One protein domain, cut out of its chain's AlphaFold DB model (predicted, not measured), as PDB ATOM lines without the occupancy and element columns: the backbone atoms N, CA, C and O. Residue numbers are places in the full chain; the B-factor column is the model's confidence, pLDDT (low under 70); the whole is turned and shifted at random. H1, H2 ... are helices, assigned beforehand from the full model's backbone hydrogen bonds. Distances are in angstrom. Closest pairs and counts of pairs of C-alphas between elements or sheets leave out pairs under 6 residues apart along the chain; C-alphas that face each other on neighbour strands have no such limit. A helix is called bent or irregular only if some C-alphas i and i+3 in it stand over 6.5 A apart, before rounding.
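AT A GLANCE: This is residues 603 to 718 of the 797 residues of an uncharacterized protein of Romboutsia weinsteinii (UniProt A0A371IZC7). Two small helical lobes stand one after the other along a long axis: the first holds H1, H2 and H3, loosely gathered with H2 and H3 each meeting H1 near Ile 609, and the second is H4 with H5 crossed over it. H3 and H4 follow each other nearly end to end through the single residue Thr 668, making the bridge between the lobes, while the long link of residues 684 to 694 folds the chain back from the far end of H4 to H5. The printed part has 116 residues with five named helices, in the order H1, H2, H3, H4, H5, and no named strand, and its class is all helix. The whole is loose, with a radius of gyration of the C-alphas of 17.3 A, and its outline is elongated, with spans of 53 by 34 by 22 A.

IN THESE COORDINATES: The printed part begins with H1, residues 603 to 619, whose first C-alpha, of Asn 603, is at (137.757, 123.035, 126.319); it measures 24.4 A from first to last C-alpha. After a short link of 10 residues comes H2, residues 630 to 645, 22.4 A long. A short link of 8 residues leads to H3, residues 654 to 667, 21.4 A long, which begins at C-alpha 654, (143.211, 134.744, 133.903). A tight link of 1 residue, Thr 668, separates it from H4, residues 669 to 683, 20.8 A long. H5, residues 695 to 712, is the longest helix with 18 residues and 25.8 A, and it ends at C-alpha 712, (166.956, 130.606, 157.234). No helix is bent or irregular.

HOW THE PARTS SIT: H1 touches H2 with residues 605 to 612 alone, and H2 touches H1 with residues 638 to 641 alone; their closest C-alphas, of Ile 609 and Ile 638, are 7.4 A apart. The two run opposite ways at a steep tilt of 52 degrees. H1 and H3 only just touch, with 3 pairs of C-alphas within 8 A, made by residues 609 to 613 of H1 and by residue 656 alone of H3. Their closest C-alphas are those of Ile 609 and Ala 656, 6.7 A apart, and they run the same way at a steep tilt of 38 degrees, only just beyond shallow. H2 and H3 are close but not clearly touching: 2 pairs of C-alphas are within 8 A, the closest being Ile 642 and Val 657 at 6.7 A, and the helices run opposite ways at a steep tilt of 62 degrees. H3 and H4 meet only through their link. H4 and H5 touch with 8 pairs of C-alphas within 8 A, the closest being Thr 672 and Ile 707 at 6.7 A. H5 touches H4 with residues 703 to 710 alone. They run opposite ways at a steep tilt of 46 degrees. The helix packing is mostly crossed, with 0 of these 3 touching pairs at a shallow tilt. H1 and H2 are each apart from H4 and H5, and H3 is only just apart from H5, the closest C-alphas being 8.4 A apart. Every O i to N i+4 pair is within hydrogen-bond range in H1, H2, H4 and H5; in H3 it is 8 of 10.

THE WHOLE: The two C-alphas farthest apart are those of Tyr 650 and Ser 684, 54.3 A. The first and last printed C-alphas, of Asn 603 and Asn 718, are 49.3 A apart. The printed part has no cut. The link from H4 to H5, with 11 residues, is long. The mean pLDDT of the printed part is 71.4, and 40 residues are under 70, among them residues 647 to 652, residues 661 to 668 and residues 690 to 698. H3 has a mean pLDDT of 65.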
ATOM      1  N   ASN A 603     138.990 123.377 125.601       62.59
ATOM      2  CA  ASN A 603     137.757 123.035 126.319       62.59
ATOM      3  C   ASN A 603     137.982 122.082 127.514       62.59
ATOM      4  O   ASN A 603     137.337 122.218 128.557       62.59
ATOM      5  N   CYS A 604     138.905 121.119 127.408       65.38
ATOM      6  CA  CYS A 604     139.239 120.209 128.512       65.38
ATOM      7  C   CYS A 604     140.021 120.897 129.641       65.38
ATOM      8  O   CYS A 604     139.801 120.601 130.826       65.38
ATOM      9  N   VAL A 605     140.934 121.804 129.287       68.81
ATOM     10  CA  VAL A 605     141.693 122.604 130.256       68.81
ATOM     11  C   VAL A 605     140.757 123.560 131.000       68.81
ATOM     12  O   VAL A 605     140.784 123.572 132.233       68.81
ATOM     13  N   ASN A 606     139.852 124.238 130.288       70.12
ATOM     14  CA  ASN A 606     138.868 125.160 130.869       70.12
ATOM     15  C   ASN A 606     137.975 124.469 131.915       70.12
ATOM     16  O   ASN A 606     137.894 124.934 133.048       70.12
ATOM     17  N   LYS A 607     137.450 123.269 131.630       75.38
ATOM     18  CA  LYS A 607     136.682 122.471 132.618       75.38
ATOM     19  C   LYS A 607     137.472 122.105 133.878       75.38
ATOM     20  O   LYS A 607     136.908 121.915 134.954       75.38
ATOM     21  N   THR A 608     138.788 121.923 133.757       75.81
ATOM     22  CA  THR A 608     139.647 121.622 134.915       75.81
ATOM     23  C   THR A 608     139.883 122.878 135.758       75.81
ATOM     24  O   THR A 608     139.966 122.782 136.982       75.81
ATOM     25  N   ILE A 609     139.959 124.043 135.112       78.31
ATOM     26  CA  ILE A 609     140.068 125.349 135.761       78.31
ATOM     27  C   ILE A 609     138.769 125.717 136.480       78.31
ATOM     28  O   ILE A 609     138.829 126.123 137.637       78.31
ATOM     29  N   GLU A 610     137.609 125.482 135.871       79.94
ATOM     30  CA  GLU A 610     136.300 125.672 136.515       79.94
ATOM     31  C   GLU A 610     136.202 124.879 137.823       79.94
ATOM     32  O   GLU A 610     135.897 125.441 138.871       79.94
ATOM     33  N   LYS A 611     136.590 123.597 137.803       82.62
ATOM     34  CA  LYS A 611     136.644 122.753 139.010       82.62
ATOM     35  C   LYS A 611     137.629 123.262 140.059       82.62
ATOM     36  O   LYS A 611     137.450 123.013 141.248       82.62
ATOM     37  N   PHE A 612     138.703 123.924 139.638       82.19
ATOM     38  CA  PHE A 612     139.648 124.536 140.566       82.19
ATOM     39  C   PHE A 612     139.042 125.769 141.230       82.19
ATOM     40  O   PHE A 612     139.124 125.885 142.450       82.19
ATOM     41  N   ILE A 613     138.384 126.634 140.459       78.00
ATOM     42  CA  ILE A 613     137.669 127.804 140.980       78.00
ATOM     43  C   ILE A 613     136.566 127.357 141.948       78.00
ATOM     44  O   ILE A 613     136.502 127.849 143.072       78.00
ATOM     45  N   GLU A 614     135.766 126.361 141.563       80.19
ATOM     46  CA  GLU A 614     134.737 125.757 142.414       80.19
ATOM     47  C   GLU A 614     135.337 125.217 143.719       80.19
ATOM     48  O   GLU A 614     134.874 125.562 144.803       80.19
ATOM     49  N   PHE A 615     136.435 124.455 143.642       79.50
ATOM     50  CA  PHE A 615     137.116 123.940 144.829       79.50
ATOM     51  C   PHE A 615     137.542 125.059 145.788       79.50
ATOM     52  O   PHE A 615     137.354 124.920 147.001       79.50
ATOM     53  N   ILE A 616     138.128 126.142 145.264       74.00
ATOM     54  CA  ILE A 616     138.560 127.291 146.068       74.00
ATOM     55  C   ILE A 616     137.352 127.958 146.725       74.00
ATOM     56  O   ILE A 616     137.382 128.175 147.934       74.00
ATOM     57  N   ASN A 617     136.285 128.203 145.966       72.44
ATOM     58  CA  ASN A 617     135.069 128.835 146.472       72.44
ATOM     59  C   ASN A 617     134.398 127.994 147.567       72.44
ATOM     60  O   ASN A 617     133.958 128.537 148.576       72.44
ATOM     61  N   THR A 618     134.356 126.667 147.415       73.19
ATOM     62  CA  THR A 618     133.731 125.769 148.399       73.19
ATOM     63  C   THR A 618     134.572 125.590 149.662       73.19
ATOM     64  O   THR A 618     134.032 125.530 150.762       73.19
ATOM     65  N   ASN A 619     135.894 125.461 149.530       67.50
ATOM     66  CA  ASN A 619     136.763 125.077 150.652       67.50
ATOM     67  C   ASN A 619     137.499 126.262 151.288       67.50
ATOM     68  O   ASN A 619     138.157 126.088 152.315       67.50
ATOM     69  N   ASN A 620     137.425 127.439 150.662       66.06
ATOM     70  CA  ASN A 620     138.067 128.691 151.060       66.06
ATOM     71  C   ASN A 620     139.571 128.547 151.371       66.06
ATOM     72  O   ASN A 620     140.120 129.167 152.283       66.06
ATOM     73  N   ARG A 621     140.234 127.640 150.646       69.62
ATOM     74  CA  ARG A 621     141.654 127.318 150.796       69.62
ATOM     75  C   ARG A 621     142.197 126.658 149.540       69.62
ATOM     76  O   ARG A 621     141.492 125.941 148.835       69.62
ATOM     77  N   MET A 622     143.505 126.770 149.356       74.81
ATOM     78  CA  MET A 622     144.234 126.050 148.320       74.81
ATOM     79  C   MET A 622     144.203 124.512 148.468       74.81
ATOM     80  O   MET A 622     144.326 124.007 149.593       74.81
ATOM     81  N   PRO A 623     144.197 123.763 147.340       74.88
ATOM     82  CA  PRO A 623     144.492 122.337 147.324       74.88
ATOM     83  C   PRO A 623     145.855 122.025 147.971       74.88
ATOM     84  O   PRO A 623     146.861 122.677 147.660       74.88
ATOM     85  N   SER A 624     145.895 121.044 148.874       70.50
ATOM     86  CA  SER A 624     147.050 120.689 149.709       70.50
ATOM     87  C   SER A 624     148.243 120.144 148.907       70.50
ATOM     88  O   SER A 624     148.082 119.463 147.903       70.50
ATOM     89  N   ARG A 625     149.479 120.415 149.365       63.62
ATOM     90  CA  ARG A 625     150.745 119.996 148.709       63.62
ATOM     91  C   ARG A 625     151.317 118.652 149.214       63.62
ATOM     92  O   ARG A 625     152.505 118.385 149.053       63.62
ATOM     93  N   GLY A 626     150.511 117.818 149.873       62.75
ATOM     94  CA  GLY A 626     150.974 116.567 150.495       62.75
ATOM     95  C   GLY A 626     151.552 115.538 149.506       62.75
ATOM     96  O   GLY A 626     151.269 115.561 148.309       62.75
ATOM     97  N   LYS A 627     152.350 114.581 149.997       48.44
ATOM     98  CA  LYS A 627     152.749 113.419 149.184       48.44
ATOM     99  C   LYS A 627     151.586 112.413 149.144       48.44
ATOM    100  O   LYS A 627     151.182 111.909 150.184       48.44
ATOM    101  N   ASN A 628     151.096 112.122 147.937       52.78
ATOM    102  CA  ASN A 628     150.163 111.031 147.596       52.78
ATOM    103  C   ASN A 628     148.703 111.119 148.097       52.78
ATOM    104  O   ASN A 628     148.112 110.087 148.395       52.78
ATOM    105  N   ASN A 629     148.074 112.300 148.106       70.38
ATOM    106  CA  ASN A 629     146.604 112.403 148.171       70.38
ATOM    107  C   ASN A 629     146.018 112.994 146.868       70.38
ATOM    108  O   ASN A 629     146.733 113.630 146.087       70.38
ATOM    109  N   VAL A 630     144.724 112.751 146.622       71.50
ATOM    110  CA  VAL A 630     143.992 113.194 145.412       71.50
ATOM    111  C   VAL A 630     144.084 114.712 145.239       71.50
ATOM    112  O   VAL A 630     144.329 115.210 144.144       71.50
ATOM    113  N   GLU A 631     143.993 115.451 146.343       73.75
ATOM    114  CA  GLU A 631     144.073 116.909 146.355       73.75
ATOM    115  C   GLU A 631     145.460 117.431 145.934       73.75
ATOM    116  O   GLU A 631     145.547 118.397 145.181       73.75
ATOM    117  N   ALA A 632     146.552 116.755 146.309       71.75
ATOM    118  CA  ALA A 632     147.900 117.105 145.858       71.75
ATOM    119  C   ALA A 632     148.196 116.692 144.418       71.75
ATOM    120  O   ALA A 632     149.083 117.274 143.788       71.75
ATOM    121  N   GLN A 633     147.507 115.679 143.889       74.94
ATOM    122  CA  GLN A 633     147.546 115.381 142.455       74.94
ATOM    123  C   GLN A 633     146.803 116.467 141.673       74.94
ATOM    124  O   GLN A 633     147.344 116.995 140.703       74.94
ATOM    125  N   PHE A 634     145.622 116.868 142.152       79.06
ATOM    126  CA  PHE A 634     144.857 117.973 141.581       79.06
ATOM    127  C   PHE A 634     145.645 119.288 141.634       79.06
ATOM    128  O   PHE A 634     145.779 119.963 140.616       79.06
ATOM    129  N   ARG A 635     146.292 119.592 142.767       77.88
ATOM    130  CA  ARG A 635     147.156 120.769 142.917       77.88
ATOM    131  C   ARG A 635     148.288 120.796 141.897       77.88
ATOM    132  O   ARG A 635     148.485 121.802 141.228       77.88
ATOM    133  N   ARG A 636     149.019 119.686 141.762       76.00
ATOM    134  CA  ARG A 636     150.121 119.569 140.796       76.00
ATOM    135  C   ARG A 636     149.639 119.740 139.358       76.00
ATOM    136  O   ARG A 636     150.345 120.338 138.552       76.00
ATOM    137  N   LYS A 637     148.436 119.248 139.050       79.69
ATOM    138  CA  LYS A 637     147.815 119.426 137.737       79.69
ATOM    139  C   LYS A 637     147.521 120.902 137.454       79.69
ATOM    140  O   LYS A 637     147.885 121.381 136.387       79.69
ATOM    141  N   ILE A 638     146.953 121.634 138.415       81.94
ATOM    142  CA  ILE A 638     146.695 123.077 138.282       81.94
ATOM    143  C   ILE A 638     147.993 123.887 138.193       81.94
ATOM    144  O   ILE A 638     148.118 124.720 137.302       81.94
ATOM    145  N   ASP A 639     148.988 123.598 139.040       75.88
ATOM    146  CA  ASP A 639     150.310 124.244 138.984       75.88
ATOM    147  C   ASP A 639     150.954 124.073 137.591       75.88
ATOM    148  O   ASP A 639     151.526 125.012 137.036       75.88
ATOM    149  N   SER A 640     150.831 122.874 137.010       76.56
ATOM    150  CA  SER A 640     151.322 122.563 135.664       76.56
ATOM    151  C   SER A 640     150.564 123.331 134.579       76.56
ATOM    152  O   SER A 640     151.191 123.953 133.724       76.56
ATOM    153  N   ILE A 641     149.225 123.344 134.640       76.81
ATOM    154  CA  ILE A 641     148.363 124.063 133.689       76.81
ATOM    155  C   ILE A 641     148.684 125.561 133.704       76.81
ATOM    156  O   ILE A 641     148.957 126.133 132.651       76.81
ATOM    157  N   ILE A 642     148.733 126.181 134.887       78.31
ATOM    158  CA  ILE A 642     149.018 127.614 135.024       78.31
ATOM    159  C   ILE A 642     150.409 127.948 134.480       78.31
ATOM    160  O   ILE A 642     150.572 128.926 133.754       78.31
ATOM    161  N   LYS A 643     151.417 127.118 134.774       74.56
ATOM    162  CA  LYS A 643     152.774 127.324 134.257       74.56
ATOM    163  C   LYS A 643     152.855 127.160 132.735       74.56
ATOM    164  O   LYS A 643     153.599 127.899 132.097       74.56
ATOM    165  N   LYS A 644     152.132 126.191 132.165       69.94
ATOM    166  CA  LYS A 644     152.210 125.830 130.739       69.94
ATOM    167  C   LYS A 644     151.415 126.781 129.842       69.94
ATOM    168  O   LYS A 644     151.864 127.071 128.739       69.94
ATOM    169  N   TYR A 645     150.269 127.278 130.306       73.06
ATOM    170  CA  TYR A 645     149.304 127.987 129.457       73.06
ATOM    171  C   TYR A 645     149.163 129.487 129.754       73.06
ATOM    172  O   TYR A 645     148.314 130.135 129.155       73.06
ATOM    173  N   ARG A 646     150.024 130.069 130.606       71.25
ATOM    174  CA  ARG A 646     149.991 131.500 130.992       71.25
ATOM    175  C   ARG A 646     149.998 132.492 129.828       71.25
ATOM    176  O   ARG A 646     149.501 133.598 129.984       71.25
ATOM    177  N   SER A 647     150.565 132.098 128.693       61.41
ATOM    178  CA  SER A 647     150.703 132.936 127.496       61.41
ATOM    179  C   SER A 647     149.916 132.392 126.297       61.41
ATOM    180  O   SER A 647     150.167 132.815 125.172       61.41
ATOM    181  N   ASN A 648     149.036 131.401 126.497       62.66
ATOM    182  CA  ASN A 648     148.312 130.758 125.401       62.66
ATOM    183  C   ASN A 648     147.038 131.562 125.054       62.66
ATOM    184  O   ASN A 648     146.170 131.685 125.912       62.66
ATOM    185  N   PRO A 649     146.886 132.065 123.814       56.22
ATOM    186  CA  PRO A 649     145.742 132.894 123.426       56.22
ATOM    187  C   PRO A 649     144.423 132.116 123.268       56.22
ATOM    188  O   PRO A 649     143.376 132.735 123.113       56.22
ATOM    189  N   TYR A 650     144.452 130.780 123.300       60.62
ATOM    190  CA  TYR A 650     143.275 129.921 123.110       60.62
ATOM    191  C   TYR A 650     142.681 129.377 124.422       60.62
ATOM    192  O   TYR A 650     141.659 128.690 124.380       60.62
ATOM    193  N   ILE A 651     143.311 129.628 125.577       65.06
ATOM    194  CA  ILE A 651     142.883 129.112 126.890       65.06
ATOM    195  C   ILE A 651     142.830 130.274 127.887       65.06
ATOM    196  O   ILE A 651     143.873 130.810 128.259       65.06
ATOM    197  N   ASP A 652     141.632 130.642 128.349       68.06
ATOM    198  CA  ASP A 652     141.468 131.699 129.350       68.06
ATOM    199  C   ASP A 652     141.728 131.149 130.759       68.06
ATOM    200  O   ASP A 652     140.923 130.413 131.331       68.06
ATOM    201  N   ILE A 653     142.893 131.493 131.310       74.69
ATOM    202  CA  ILE A 653     143.302 131.092 132.661       74.69
ATOM    203  C   ILE A 653     143.440 132.277 133.625       74.69
ATOM    204  O   ILE A 653     143.969 132.110 134.726       74.69
ATOM    205  N   SER A 654     142.991 133.465 133.213       75.31
ATOM    206  CA  SER A 654     143.211 134.744 133.903       75.31
ATOM    207  C   SER A 654     142.752 134.706 135.366       75.31
ATOM    208  O   SER A 654     143.549 134.924 136.278       75.31
ATOM    209  N   VAL A 655     141.511 134.277 135.603       70.62
ATOM    210  CA  VAL A 655     140.909 134.145 136.942       70.62
ATOM    211  C   VAL A 655     141.667 133.140 137.818       70.62
ATOM    212  O   VAL A 655     141.899 133.375 139.005       70.62
ATOM    213  N   ALA A 656     142.110 132.017 137.245       71.75
ATOM    214  CA  ALA A 656     142.874 131.020 137.990       71.75
ATOM    215  C   ALA A 656     144.253 131.547 138.404       71.75
ATOM    216  O   ALA A 656     144.702 131.247 139.507       71.75
ATOM    217  N   VAL A 657     144.904 132.338 137.544       74.06
ATOM    218  CA  VAL A 657     146.179 133.008 137.837       74.06
ATOM    219  C   VAL A 657     146.005 134.038 138.952       74.06
ATOM    220  O   VAL A 657     146.799 134.038 139.890       74.06
ATOM    221  N   GLU A 658     144.948 134.851 138.917       74.81
ATOM    222  CA  GLU A 658     144.661 135.834 139.970       74.81
ATOM    223  C   GLU A 658     144.426 135.175 141.336       74.81
ATOM    224  O   GLU A 658     145.042 135.559 142.337       74.81
ATOM    225  N   ILE A 659     143.599 134.126 141.384       66.81
ATOM    226  CA  ILE A 659     143.361 133.338 142.603       66.81
ATOM    227  C   ILE A 659     144.672 132.719 143.101       66.81
ATOM    228  O   ILE A 659     144.972 132.755 144.297       66.81
ATOM    229  N   TYR A 660     145.483 132.184 142.187       70.31
ATOM    230  CA  TYR A 660     146.765 131.573 142.511       70.31
ATOM    231  C   TYR A 660     147.756 132.565 143.126       70.31
ATOM    232  O   TYR A 660     148.350 132.282 144.172       70.31
ATOM    233  N   ASP A 661     147.892 133.737 142.510       67.88
ATOM    234  CA  ASP A 661     148.819 134.781 142.927       67.88
ATOM    235  C   ASP A 661     148.344 135.473 144.225       67.88
ATOM    236  O   ASP A 661     149.165 135.798 145.089       67.88
ATOM    237  N   SER A 662     147.028 135.615 144.446       61.22
ATOM    238  CA  SER A 662     146.466 136.154 145.701       61.22
ATOM    239  C   SER A 662     146.749 135.260 146.919       61.22
ATOM    240  O   SER A 662     147.084 135.752 147.998       61.22
ATOM    241  N   HIS A 663     146.713 133.935 146.754       60.72
ATOM    242  CA  HIS A 663     146.970 132.988 147.839       60.72
ATOM    243  C   HIS A 663     148.467 132.877 148.186       60.72
ATOM    244  O   HIS A 663     148.819 132.578 149.330       60.72
ATOM    245  N   ILE A 664     149.364 133.148 147.228       56.38
ATOM    246  CA  ILE A 664     150.809 133.275 147.486       56.38
ATOM    247  C   ILE A 664     151.096 134.502 148.367       56.38
ATOM    248  O   ILE A 664     151.925 134.410 149.275       56.38
ATOM    249  N   LYS A 665     150.350 135.604 148.193       49.47
ATOM    250  CA  LYS A 665     150.483 136.828 149.007       49.47
ATOM    251  C   LYS A 665     150.094 136.659 150.488       49.47
ATOM    252  O   LYS A 665     150.499 137.477 151.302       49.47
ATOM    253  N   GLN A 666     149.373 135.604 150.881       52.47
ATOM    254  CA  GLN A 666     149.035 135.353 152.297       52.47
ATOM    255  C   GLN A 666     150.204 134.777 153.127       52.47
ATOM    256  O   GLN A 666     150.158 134.844 154.352       52.47
ATOM    257  N   ASN A 667     151.269 134.260 152.499       58.34
ATOM    258  CA  ASN A 667     152.446 133.680 153.171       58.34
ATOM    259  C   ASN A 667     153.674 134.614 153.140       58.34
ATOM    260  O   ASN A 667     154.794 134.171 152.888       58.34
ATOM    261  N   THR A 668     153.470 135.913 153.353       66.69
ATOM    262  CA  THR A 668     154.558 136.898 153.441       66.69
ATOM    263  C   THR A 668     155.263 136.845 154.799       66.69
ATOM    264  O   THR A 668     154.725 136.328 155.787       66.69
ATOM    265  N   ALA A 669     156.482 137.393 154.852       70.75
ATOM    266  CA  ALA A 669     157.230 137.565 156.097       70.75
ATOM    267  C   ALA A 669     156.433 138.394 157.121       70.75
ATOM    268  O   ALA A 669     156.300 137.970 158.263       70.75
ATOM    269  N   GLU A 670     155.799 139.484 156.679       75.38
ATOM    270  CA  GLU A 670     154.929 140.361 157.480       75.38
ATOM    271  C   GLU A 670     153.801 139.590 158.191       75.38
ATOM    272  O   GLU A 670     153.677 139.613 159.416       75.38
ATOM    273  N   ASN A 671     153.008 138.824 157.434       73.12
ATOM    274  CA  ASN A 671     151.871 138.085 157.984       73.12
ATOM    275  C   ASN A 671     152.329 136.964 158.921       73.12
ATOM    276  O   ASN A 671     151.730 136.740 159.972       73.12
ATOM    277  N   THR A 672     153.427 136.286 158.572       79.38
ATOM    278  CA  THR A 672     154.000 135.230 159.416       79.38
ATOM    279  C   THR A 672     154.547 135.798 160.729       79.38
ATOM    280  O   THR A 672     154.412 135.154 161.770       79.38
ATOM    281  N   PHE A 673     155.132 137.000 160.704       83.56
ATOM    282  CA  PHE A 673     155.593 137.708 161.899       83.56
ATOM    283  C   PHE A 673     154.418 138.072 162.817       83.56
ATOM    284  O   PHE A 673     154.452 137.749 164.005       83.56
ATOM    285  N   ASN A 674     153.343 138.637 162.267       80.75
ATOM    286  CA  ASN A 674     152.149 139.007 163.034       80.75
ATOM    287  C   ASN A 674     151.456 137.786 163.664       80.75
ATOM    288  O   ASN A 674     151.105 137.807 164.843       80.75
ATOM    289  N   GLU A 675     151.332 136.677 162.927       81.38
ATOM    290  CA  GLU A 675     150.835 135.414 163.489       81.38
ATOM    291  C   GLU A 675     151.730 134.894 164.629       81.38
ATOM    292  O   GLU A 675     151.226 134.383 165.633       81.38
ATOM    293  N   ALA A 676     153.055 135.032 164.506       82.19
ATOM    294  CA  ALA A 676     153.994 134.647 165.556       82.19
ATOM    295  C   ALA A 676     153.835 135.508 166.818       82.19
ATOM    296  O   ALA A 676     153.893 134.966 167.924       82.19
ATOM    297  N   MET A 677     153.602 136.816 166.661       83.94
ATOM    298  CA  MET A 677     153.359 137.735 167.775       83.94
ATOM    299  C   MET A 677     152.031 137.437 168.473       83.94
ATOM    300  O   MET A 677     152.028 137.265 169.688       83.94
ATOM    301  N   ASN A 678     150.941 137.231 167.729       75.31
ATOM    302  CA  ASN A 678     149.642 136.851 168.305       75.31
ATOM    303  C   ASN A 678     149.714 135.502 169.042       75.31
ATOM    304  O   ASN A 678     149.125 135.316 170.109       75.31
ATOM    305  N   PHE A 679     150.468 134.539 168.501       80.12
ATOM    306  CA  PHE A 679     150.720 133.275 169.191       80.12
ATOM    307  C   PHE A 679     151.519 133.494 170.483       80.12
ATOM    308  O   PHE A 679     151.219 132.884 171.513       80.12
ATOM    309  N   TYR A 680     152.532 134.361 170.445       76.31
ATOM    310  CA  TYR A 680     153.322 134.695 171.623       76.31
ATOM    311  C   TYR A 680     152.481 135.398 172.690       76.31
ATOM    312  O   TYR A 680     152.581 135.033 173.855       76.31
ATOM    313  N   GLU A 681     151.620 136.337 172.312       70.50
ATOM    314  CA  GLU A 681     150.695 137.016 173.220       70.50
ATOM    315  C   GLU A 681     149.753 136.013 173.900       70.50
ATOM    316  O   GLU A 681     149.625 135.996 175.124       70.50
ATOM    317  N   LYS A 682     149.187 135.081 173.126       69.38
ATOM    318  CA  LYS A 682     148.235 134.084 173.632       69.38
ATOM    319  C   LYS A 682     148.863 133.006 174.522       69.38
ATOM    320  O   LYS A 682     148.230 132.547 175.471       69.38
ATOM    321  N   TYR A 683     150.071 132.537 174.204       67.31
ATOM    322  CA  TYR A 683     150.679 131.369 174.869       67.31
ATOM    323  C   TYR A 683     151.969 131.688 175.641       67.31
ATOM    324  O   TYR A 683     152.592 130.775 176.198       67.31
ATOM    325  N   SER A 684     152.388 132.956 175.647       64.94
ATOM    326  CA  SER A 684     153.615 133.481 176.270       64.94
ATOM    327  C   SER A 684     154.877 132.705 175.880       64.94
ATOM    328  O   SER A 684     155.781 132.465 176.685       64.94
ATOM    329  N   ARG A 685     154.911 132.214 174.638       73.31
ATOM    330  CA  ARG A 685     156.031 131.471 174.050       73.31
ATOM    331  C   ARG A 685     155.904 131.446 172.535       73.31
ATOM    332  O   ARG A 685     154.798 131.472 172.009       73.31
ATOM    333  N   LEU A 686     157.024 131.254 171.846       79.25
ATOM    334  CA  LEU A 686     156.997 131.000 170.408       79.25
ATOM    335  C   LEU A 686     156.492 129.572 170.076       79.25
ATOM    336  O   LEU A 686     156.607 128.656 170.914       79.25
ATOM    337  N   PRO A 687     155.931 129.371 168.865       77.44
ATOM    338  CA  PRO A 687     155.516 128.065 168.350       77.44
ATOM    339  C   PRO A 687     156.681 127.070 168.304       77.44
ATOM    340  O   PRO A 687     157.799 127.431 167.940       77.44
ATOM    341  N   LYS A 688     156.439 125.801 168.654       78.12
ATOM    342  CA  LYS A 688     157.458 124.742 168.642       78.12
ATOM    343  C   LYS A 688     157.186 123.700 167.563       78.12
ATOM    344  O   LYS A 688     156.046 123.325 167.295       78.12
ATOM    345  N   HIS A 689     158.265 123.125 167.039       70.62
ATOM    346  CA  HIS A 689     158.228 121.939 166.182       70.62
ATOM    347  C   HIS A 689     157.816 120.697 166.986       70.62
ATOM    348  O   HIS A 689     158.656 119.923 167.438       70.62
ATOM    349  N   ARG A 690     156.511 120.511 167.213       68.38
ATOM    350  CA  ARG A 690     155.954 119.351 167.931       68.38
ATOM    351  C   ARG A 690     155.098 118.494 167.005       68.38
ATOM    352  O   ARG A 690     154.313 119.008 166.216       68.38
ATOM    353  N   LYS A 691     155.242 117.168 167.089       52.00
ATOM    354  CA  LYS A 691     154.357 116.215 166.398       52.00
ATOM    355  C   LYS A 691     153.169 115.885 167.312       52.00
ATOM    356  O   LYS A 691     153.377 115.463 168.443       52.00
ATOM    357  N   GLY A 692     151.944 116.067 166.815       53.59
ATOM    358  CA  GLY A 692     150.693 115.763 167.519       53.59
ATOM    359  C   GLY A 692     149.512 115.635 166.550       53.59
ATOM    360  O   GLY A 692     149.625 116.071 165.407       53.59
ATOM    361  N   LYS A 693     148.414 114.998 166.992       46.03
ATOM    362  CA  LYS A 693     147.206 114.709 166.185       46.03
ATOM    363  C   LYS A 693     146.072 115.741 166.336       46.03
ATOM    364  O   LYS A 693     145.032 115.570 165.713       46.03
ATOM    365  N   THR A 694     146.230 116.773 167.167       60.78
ATOM    366  CA  THR A 694     145.207 117.820 167.335       60.78
ATOM    367  C   THR A 694     145.438 118.978 166.367       60.78
ATOM    368  O   THR A 694     146.580 119.303 166.035       60.78
ATOM    369  N   THR A 695     144.352 119.628 165.946       56.56
ATOM    370  CA  THR A 695     144.361 120.791 165.040       56.56
ATOM    371  C   THR A 695     145.226 121.938 165.568       56.56
ATOM    372  O   THR A 695     145.964 122.556 164.806       56.56
ATOM    373  N   GLU A 696     145.212 122.169 166.881       65.69
ATOM    374  CA  GLU A 696     146.005 123.215 167.537       65.69
ATOM    375  C   GLU A 696     147.517 122.911 167.517       65.69
ATOM    376  O   GLU A 696     148.329 123.792 167.229       65.69
ATOM    377  N   LEU A 697     147.911 121.645 167.719       69.69
ATOM    378  CA  LEU A 697     149.313 121.214 167.608       69.69
ATOM    379  C   LEU A 697     149.805 121.237 166.156       69.69
ATOM    380  O   LEU A 697     150.979 121.507 165.902       69.69
ATOM    381  N   GLU A 698     148.923 120.962 165.193       66.38
ATOM    382  CA  GLU A 698     149.260 121.040 163.775       66.38
ATOM    383  C   GLU A 698     149.429 122.493 163.304       66.38
ATOM    384  O   GLU A 698     150.371 122.778 162.556       66.38
ATOM    385  N   TYR A 699     148.577 123.410 163.776       75.88
ATOM    386  CA  TYR A 699     148.721 124.850 163.546       75.88
ATOM    387  C   TYR A 699     150.050 125.369 164.105       75.88
ATOM    388  O   TYR A 699     150.836 125.969 163.368       75.88
ATOM    389  N   GLU A 700     150.359 125.042 165.363       79.19
ATOM    390  CA  GLU A 700     151.620 125.427 166.001       79.19
ATOM    391  C   GLU A 700     152.837 124.923 165.206       79.19
ATOM    392  O   GLU A 700     153.765 125.684 164.926       79.19
ATOM    393  N   ARG A 701     152.819 123.653 164.779       75.88
ATOM    394  CA  ARG A 701     153.910 123.062 163.994       75.88
ATOM    395  C   ARG A 701     154.088 123.757 162.642       75.88
ATOM    396  O   ARG A 701     155.220 123.985 162.218       75.88
ATOM    397  N   LYS A 702     152.989 124.073 161.948       75.75
ATOM    398  CA  LYS A 702     153.019 124.764 160.647       75.75
ATOM    399  C   LYS A 702     153.555 126.187 160.785       75.75
ATOM    400  O   LYS A 702     154.377 126.600 159.970       75.75
ATOM    401  N   LEU A 703     153.139 126.916 161.821       80.12
ATOM    402  CA  LEU A 703     153.646 128.257 162.098       80.12
ATOM    403  C   LEU A 703     155.142 128.227 162.461       80.12
ATOM    404  O   LEU A 703     155.907 128.995 161.887       80.12
ATOM    405  N   ALA A 704     155.592 127.275 163.289       79.12
ATOM    406  CA  ALA A 704     157.015 127.092 163.604       79.12
ATOM    407  C   ALA A 704     157.874 126.828 162.352       79.12
ATOM    408  O   ALA A 704     158.968 127.381 162.209       79.12
ATOM    409  N   TYR A 705     157.373 126.013 161.416       75.19
ATOM    410  CA  TYR A 705     158.062 125.713 160.158       75.19
ATOM    411  C   TYR A 705     158.152 126.922 159.230       75.19
ATOM    412  O   TYR A 705     159.217 127.163 158.666       75.19
ATOM    413  N   ARG A 706     157.079 127.716 159.125       81.19
ATOM    414  CA  ARG A 706     157.101 128.974 158.363       81.19
ATOM    415  C   ARG A 706     158.124 129.955 158.939       81.19
ATOM    416  O   ARG A 706     158.959 130.444 158.189       81.19
ATOM    417  N   ILE A 707     158.123 130.169 160.257       79.12
ATOM    418  CA  ILE A 707     159.083 131.068 160.923       79.12
ATOM    419  C   ILE A 707     160.528 130.621 160.655       79.12
ATOM    420  O   ILE A 707     161.345 131.432 160.229       79.12
ATOM    421  N   THR A 708     160.829 129.330 160.838       73.69
ATOM    422  CA  THR A 708     162.185 128.781 160.619       73.69
ATOM    423  C   THR A 708     162.617 128.956 159.163       73.69
ATOM    424  O   THR A 708     163.679 129.495 158.885       73.69
ATOM    425  N   SER A 709     161.743 128.592 158.220       71.56
ATOM    426  CA  SER A 709     162.040 128.687 156.792       71.56
ATOM    427  C   SER A 709     162.253 130.125 156.314       71.56
ATOM    428  O   SER A 709     163.008 130.328 155.366       71.56
ATOM    429  N   ILE A 710     161.576 131.116 156.901       74.44
ATOM    430  CA  ILE A 710     161.761 132.528 156.533       74.44
ATOM    431  C   ILE A 710     163.032 133.091 157.185       74.44
ATOM    432  O   ILE A 710     163.756 133.840 156.529       74.44
ATOM    433  N   LEU A 711     163.347 132.694 158.425       72.44
ATOM    434  CA  LEU A 711     164.606 133.044 159.097       72.44
ATOM    435  C   LEU A 711     165.828 132.527 158.325       72.44
ATOM    436  O   LEU A 711     166.717 133.321 158.024       72.44
ATOM    437  N   ASP A 712     165.834 131.246 157.944       69.31
ATOM    438  CA  ASP A 712     166.956 130.606 157.234       69.31
ATOM    439  C   ASP A 712     167.229 131.247 155.864       69.31
ATOM    440  O   ASP A 712     168.368 131.301 155.407       69.31
ATOM    441  N   ASN A 713     166.188 131.784 155.219       69.50
ATOM    442  CA  ASN A 713     166.284 132.468 153.929       69.50
ATOM    443  C   ASN A 713     166.422 133.995 154.057       69.50
ATOM    444  O   ASN A 713     166.237 134.713 153.077       69.50
ATOM    445  N   ASN A 714     166.729 134.509 155.253       70.12
ATOM    446  CA  ASN A 714     166.897 135.938 155.533       70.12
ATOM    447  C   ASN A 714     165.676 136.834 155.238       70.12
ATOM    448  O   ASN A 714     165.835 138.048 155.157       70.12
ATOM    449  N   GLY A 715     164.464 136.276 155.155       73.12
ATOM    450  CA  GLY A 715     163.269 136.985 154.680       73.12
ATOM    451  C   GLY A 715     162.590 137.941 155.673       73.12
ATOM    452  O   GLY A 715     161.717 138.695 155.258       73.12
ATOM    453  N   PHE A 716     162.958 137.922 156.958       81.00
ATOM    454  CA  PHE A 716     162.499 138.912 157.949       81.00
ATOM    455  C   PHE A 716     163.376 140.173 157.928       81.00
ATOM    456  O   PHE A 716     164.579 140.083 157.657       81.00
ATOM    457  N   THR A 717     162.805 141.331 158.275       82.50
ATOM    458  CA  THR A 717     163.587 142.563 158.486       82.50
ATOM    459  C   THR A 717     164.509 142.428 159.706       82.50
ATOM    460  O   THR A 717     164.335 141.531 160.535       82.50
ATOM    461  N   ASN A 718     165.512 143.304 159.826       77.38
ATOM    462  CA  ASN A 718     166.448 143.272 160.955       77.38
ATOM    463  C   ASN A 718     165.723 143.445 162.302       77.38
ATOM    464  O   ASN A 718     165.945 142.638 163.203       77.38
TER     465      ASN A 718